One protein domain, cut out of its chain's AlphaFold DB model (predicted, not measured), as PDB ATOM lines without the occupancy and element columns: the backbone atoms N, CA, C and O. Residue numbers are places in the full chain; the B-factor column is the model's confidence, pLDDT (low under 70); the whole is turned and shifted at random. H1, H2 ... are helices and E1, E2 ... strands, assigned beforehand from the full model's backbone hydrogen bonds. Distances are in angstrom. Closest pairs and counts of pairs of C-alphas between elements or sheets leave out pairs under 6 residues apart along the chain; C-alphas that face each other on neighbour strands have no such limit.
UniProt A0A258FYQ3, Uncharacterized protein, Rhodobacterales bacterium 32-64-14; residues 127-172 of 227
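Overview. This is residues 127 to 172 of the 227 residues of an uncharacterized protein of Rhodobacterales bacterium 32-64-14 (UniProt A0A258FYQ3). There is little regular structure here: a small hairpin of two strands, E1 and E2, with one short helix, H1, off to one side and loops making up the rest. Residues 138 to 139, in the loop after H1, pair antiparallel with residues 160 to 161 of E2. The printed part has 46 residues, with H1, E1 and E2 in that order, a mixed class with 15 residues in named elements. It is compact, with a radius of gyration of the C-alphas of 10.3 A and spans of 29 by 20 by 20 A.

Arrangement. In H1, residues 129 to 134, every O i to N i+4 pair is within hydrogen-bond range. E1, residues 146 to 150, and E2, residues 160 to 163, form an antiparallel hairpin, their directions 155 degrees apart. N 146 and O 163 are 2.9 A apart, and N 161 and O 149 2.8 A, within hydrogen-bond range. The closest C-alphas of H1 and E2, those of Leu 132 and Val 161, are 7.7 A apart.

Along the chain. H1 begins at C-alpha 129 (243.884, 213.481, 169.090) and is 8.7 A long. E1 measures 11.9 A. E2, 9.7 A, ends at C-alpha 163 (245.230, 217.630, 155.752).

Size, cuts and confidence. The farthest C-alphas, Lys 155 and Asp 166, are 28.9 A apart. The H1 to E1 link is long. The printed part has no cut, and no printed residue is under 70 in pLDDT.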
ATOM      1  N   GLN A 127     236.839 213.395 165.902       91.88
ATOM      2  CA  GLN A 127     238.081 212.649 166.028       91.88
ATOM      3  C   GLN A 127     238.869 213.093 167.260       91.88
ATOM      4  O   GLN A 127     239.183 214.270 167.453       91.88
ATOM      5  N   SER A 128     239.256 212.114 168.069       92.81
ATOM      6  CA  SER A 128     240.213 212.290 169.153       92.81
ATOM      7  C   SER A 128     241.604 212.642 168.613       92.81
ATOM      8  O   SER A 128     241.962 212.331 167.475       92.81
ATOM      9  N   ARG A 129     242.473 213.215 169.458       90.62
ATOM     10  CA  ARG A 129     243.884 213.481 169.090       90.62
ATOM     11  C   ARG A 129     244.606 212.229 168.582       90.62
ATOM     12  O   ARG A 129     245.448 212.314 167.691       90.62
ATOM     13  N   ARG A 130     244.271 211.060 169.139       92.94
ATOM     14  CA  ARG A 130     244.832 209.772 168.719       92.94
ATOM     15  C   ARG A 130     244.357 209.385 167.319       92.94
ATOM     16  O   ARG A 130     245.149 208.860 166.545       92.94
ATOM     17  N   GLU A 131     243.098 209.642 166.982       93.88
ATOM     18  CA  GLU A 131     242.556 209.429 165.632       93.88
ATOM     19  C   GLU A 131     243.144 210.386 164.620       93.88
ATOM     20  O   GLU A 131     243.589 209.924 163.577       93.88
ATOM     21  N   LEU A 132     243.259 211.671 164.958       93.19
ATOM     22  CA  LEU A 132     243.945 212.641 164.106       93.19
ATOM     23  C   LEU A 132     245.369 212.170 163.789       93.19
ATOM     24  O   LEU A 132     245.765 212.156 162.626       93.19
ATOM     25  N   LYS A 133     246.122 211.705 164.797       92.44
ATOM     26  CA  LYS A 133     247.477 211.173 164.594       92.44
ATOM     27  C   LYS A 133     247.480 209.913 163.718       92.44
ATOM     28  O   LYS A 133     248.275 209.838 162.788       92.44
ATOM     29  N   ARG A 134     246.575 208.954 163.962       92.62
ATOM     30  CA  ARG A 134     246.409 207.746 163.118       92.62
ATOM     31  C   ARG A 134     246.014 208.082 161.676       92.62
ATOM     32  O   ARG A 134     246.417 207.389 160.750       92.62
ATOM     33  N   ASN A 135     245.254 209.154 161.484       91.44
ATOM     34  CA  ASN A 135     244.822 209.634 160.175       91.44
ATOM     35  C   ASN A 135     245.846 210.553 159.496       91.44
ATOM     36  O   ASN A 135     245.580 211.043 158.402       91.44
ATOM     37  N   HIS A 136     247.013 210.754 160.117       92.00
ATOM     38  CA  HIS A 136     248.083 211.628 159.634       92.00
ATOM     39  C   HIS A 136     247.615 213.083 159.475       92.00
ATOM     40  O   HIS A 136     248.081 213.806 158.603       92.00
ATOM     41  N   MET A 137     246.682 213.508 160.335       93.50
ATOM     42  CA  MET A 137     246.134 214.864 160.358       93.50
ATOM     43  C   MET A 137     246.739 215.753 161.449       93.50
ATOM     44  O   MET A 137     246.164 216.773 161.827       93.50
ATOM     45  N   VAL A 138     247.887 215.351 161.993       94.44
ATOM     46  CA  VAL A 138     248.654 216.118 162.977       94.44
ATOM     47  C   VAL A 138     250.057 216.299 162.436       94.44
ATOM     48  O   VAL A 138     250.748 215.305 162.220       94.44
ATOM     49  N   GLY A 139     250.468 217.550 162.253       91.62
ATOM     50  CA  GLY A 139     251.747 217.880 161.638       91.62
ATOM     51  C   GLY A 139     252.365 219.158 162.183       91.62
ATOM     52  O   GLY A 139     251.746 219.926 162.926       91.62
ATOM     53  N   THR A 140     253.622 219.361 161.828       91.56
ATOM     54  CA  THR A 140     254.406 220.572 162.082       91.56
ATOM     55  C   THR A 140     254.544 221.373 160.778       91.56
ATOM     56  O   THR A 140     254.184 220.895 159.706       91.56
ATOM     57  N   LEU A 141     255.003 222.628 160.851       89.19
ATOM     58  CA  LEU A 141     255.032 223.543 159.692       89.19
ATOM     59  C   LEU A 141     256.039 223.159 158.590       89.19
ATOM     60  O   LEU A 141     256.027 223.764 157.522       89.19
ATOM     61  N   ASP A 142     256.914 222.194 158.850       88.00
ATOM     62  CA  ASP A 142     257.839 221.580 157.892       88.00
ATOM     63  C   ASP A 142     257.141 220.591 156.943       88.00
ATOM     64  O   ASP A 142     257.624 220.339 155.839       88.00
ATOM     65  N   GLN A 143     255.993 220.045 157.346       88.12
ATOM     66  CA  GLN A 143     255.219 219.104 156.543       88.12
ATOM     67  C   GLN A 143     254.278 219.854 155.606       88.12
ATOM     68  O   GLN A 143     253.631 220.807 156.011       88.12
ATOM     69  N   ASN A 144     254.151 219.417 154.354       85.00
ATOM     70  CA  ASN A 144     253.252 220.068 153.402       85.00
ATOM     71  C   ASN A 144     251.804 219.586 153.599       85.00
ATOM     72  O   ASN A 144     251.518 218.401 153.432       85.00
ATOM     73  N   GLY A 145     250.876 220.498 153.883       87.88
ATOM     74  CA  GLY A 145     249.454 220.170 154.006       87.88
ATOM     75  C   GLY A 145     248.572 221.394 154.220       87.88
ATOM     76  O   GLY A 145     249.062 222.494 154.461       87.88
ATOM     77  N   PHE A 146     247.255 221.215 154.131       92.00
ATOM     78  CA  PHE A 146     246.317 222.286 154.464       92.00
ATOM     79  C   PHE A 146     246.155 222.390 155.976       92.00
ATOM     80  O   PHE A 146     245.700 221.444 156.608       92.00
ATOM     81  N   ILE A 147     246.493 223.537 156.555       94.06
ATOM     82  CA  ILE A 147     246.340 223.815 157.984       94.06
ATOM     83  C   ILE A 147     244.905 224.267 158.264       94.06
ATOM     84  O   ILE A 147     244.426 225.240 157.677       94.06
ATOM     85  N   PHE A 148     244.247 223.612 159.221       93.12
ATOM     86  CA  PHE A 148     242.916 223.995 159.710       93.12
ATOM     87  C   PHE A 148     242.940 224.656 161.083       93.12
ATOM     88  O   PHE A 148     242.049 225.433 161.413       93.12
ATOM     89  N   GLY A 149     243.944 224.348 161.901       92.81
ATOM     90  CA  GLY A 149     244.022 224.865 163.260       92.81
ATOM     91  C   GLY A 149     245.243 224.361 164.011       92.81
ATOM     92  O   GLY A 149     246.069 223.632 163.466       92.81
ATOM     93  N   LYS A 150     245.348 224.751 165.280       92.81
ATOM     94  CA  LYS A 150     246.457 224.404 166.172       92.81
ATOM     95  C   LYS A 150     245.928 223.643 167.385       92.81
ATOM     96  O   LYS A 150     244.899 224.013 167.938       92.81
ATOM     97  N   LEU A 151     246.631 222.592 167.809       92.31
ATOM     98  CA  LEU A 151     246.223 221.734 168.934       92.31
ATOM     99  C   LEU A 151     246.648 222.269 170.314       92.31
ATOM    100  O   LEU A 151     246.507 221.574 171.324       92.31
ATOM    101  N   GLY A 152     247.169 223.490 170.378       92.00
ATOM    102  CA  GLY A 152     247.587 224.135 171.615       92.00
ATOM    103  C   GLY A 152     247.445 225.647 171.544       92.00
ATOM    104  O   GLY A 152     246.787 226.186 170.653       92.00
ATOM    105  N   LEU A 153     248.067 226.327 172.502       92.44
ATOM    106  CA  LEU A 153     248.009 227.778 172.599       92.44
ATOM    107  C   LEU A 153     248.631 228.440 171.356       92.44
ATOM    108  O   LEU A 153     249.554 227.887 170.748       92.44
ATOM    109  N   PRO A 154     248.198 229.660 170.991       86.62
ATOM    110  CA  PRO A 154     248.726 230.359 169.821       86.62
ATOM    111  C   PRO A 154     250.258 230.458 169.808       86.62
ATOM    112  O   PRO A 154     250.876 230.242 168.767       86.62
ATOM    113  N   LYS A 155     250.865 230.705 170.976       89.62
ATOM    114  CA  LYS A 155     252.314 230.891 171.148       89.62
ATOM    115  C   LYS A 155     253.108 229.611 171.444       89.62
ATOM    116  O   LYS A 155     254.322 229.692 171.511       89.62
ATOM    117  N   SER A 156     252.464 228.461 171.663       92.38
ATOM    118  CA  SER A 156     253.189 227.223 171.992       92.38
ATOM    119  C   SER A 156     253.687 226.514 170.733       92.38
ATOM    120  O   SER A 156     253.058 226.639 169.688       92.38
ATOM    121  N   ASP A 157     254.691 225.649 170.829       89.12
ATOM    122  CA  ASP A 157     255.146 224.806 169.703       89.12
ATOM    123  C   ASP A 157     254.249 223.577 169.476       89.12
ATOM    124  O   ASP A 157     254.680 222.499 169.076       89.12
ATOM    125  N   ALA A 158     252.956 223.730 169.770       93.31
ATOM    126  CA  ALA A 158     251.986 222.662 169.608       93.31
ATOM    127  C   ALA A 158     251.742 222.382 168.118       93.31
ATOM    128  O   ALA A 158     251.688 223.328 167.323       93.31
ATOM    129  N   PRO A 159     251.526 221.108 167.749       93.56
ATOM    130  CA  PRO A 159     251.309 220.727 166.366       93.56
ATOM    131  C   PRO A 159     249.985 221.275 165.823       93.56
ATOM    132  O   PRO A 159     249.065 221.655 166.561       93.56
ATOM    133  N   PHE A 160     249.892 221.284 164.504       94.62
ATOM    134  CA  PHE A 160     248.749 221.750 163.744       94.62
ATOM    135  C   PHE A 160     247.855 220.583 163.334       94.62
ATOM    136  O   PHE A 160     248.316 219.460 163.133       94.62
ATOM    137  N   VAL A 161     246.563 220.871 163.197       94.81
ATOM    138  CA  VAL A 161     245.624 220.000 162.494       94.81
ATOM    139  C   VAL A 161     245.788 220.278 161.009       94.81
ATOM    140  O   VAL A 161     245.552 221.407 160.568       94.81
ATOM    141  N   MET A 162     246.218 219.268 160.261       93.62
ATOM    142  CA  MET A 162     246.591 219.411 158.856       93.62
ATOM    143  C   MET A 162     245.957 218.318 157.999       93.62
ATOM    144  O   MET A 162     245.817 217.193 158.451       93.62
ATOM    145  N   ALA A 163     245.589 218.626 156.759       92.25
ATOM    146  CA  ALA A 163     245.230 217.630 155.752       92.25
ATOM    147  C   ALA A 163     246.389 217.463 154.766       92.25
ATOM    148  O   ALA A 163     246.664 218.400 154.007       92.25
ATOM    149  N   PRO A 164     247.061 216.303 154.741       88.06
ATOM    150  CA  PRO A 164     248.041 216.029 153.708       88.06
ATOM    151  C   PRO A 164     247.312 215.799 152.360       88.06
ATOM    152  O   PRO A 164     246.287 215.105 152.313       88.06
ATOM    153  N   PRO A 165     247.766 216.440 151.267       85.12
ATOM    154  CA  PRO A 165     247.012 216.532 150.012       85.12
ATOM    155  C   PRO A 165     246.932 215.213 149.230       85.12
ATOM    156  O   PRO A 165     246.072 215.071 148.367       85.12
ATOM    157  N   ASP A 166     247.811 214.258 149.527       86.94
ATOM    158  CA  ASP A 166     247.802 212.888 148.998       86.94
ATOM    159  C   ASP A 166     246.606 212.070 149.506       86.94
ATOM    160  O   ASP A 166     246.106 211.198 148.796       86.94
ATOM    161  N   ARG A 167     246.124 212.371 150.716       88.06
ATOM    162  CA  ARG A 167     245.000 211.670 151.350       88.06
ATOM    163  C   ARG A 167     243.711 212.483 151.351       88.06
ATOM    164  O   ARG A 167     242.632 211.922 151.178       88.06
ATOM    165  N   PHE A 168     243.817 213.793 151.553       89.31
ATOM    166  CA  PHE A 168     242.687 214.714 151.649       89.31
ATOM    167  C   PHE A 168     242.871 215.856 150.639       89.31
ATOM    168  O   PHE A 168     243.337 216.941 150.993       89.31
ATOM    169  N   PRO A 169     242.526 215.624 149.359       86.75
ATOM    170  CA  PRO A 169     242.847 216.551 148.272       86.75
ATOM    171  C   PRO A 169     241.982 217.818 148.269       86.75
ATOM    172  O   PRO A 169     242.327 218.811 147.624       86.75
ATOM    173  N   HIS A 170     240.839 217.795 148.957       89.94
ATOM    174  CA  HIS A 170     239.857 218.871 148.944       89.94
ATOM    175  C   HIS A 170     239.481 219.277 150.363       89.94
ATOM    176  O   HIS A 170     239.331 218.440 151.251       89.94
ATOM    177  N   ALA A 171     239.299 220.578 150.555       89.12
ATOM    178  CA  ALA A 171     238.916 221.169 151.823       89.12
ATOM    179  C   ALA A 171     237.881 222.271 151.582       89.12
ATOM    180  O   ALA A 171     237.991 223.038 150.623       89.12
ATOM    181  N   MET A 172     236.894 222.372 152.471       91.56
ATOM    182  CA  MET A 172     235.875 223.420 152.448       91.56
ATOM    183  C   MET A 172     235.859 224.148 153.794       91.56
ATOM    184  O   MET A 172     235.799 223.518 154.843       91.56
TER     185      MET A 172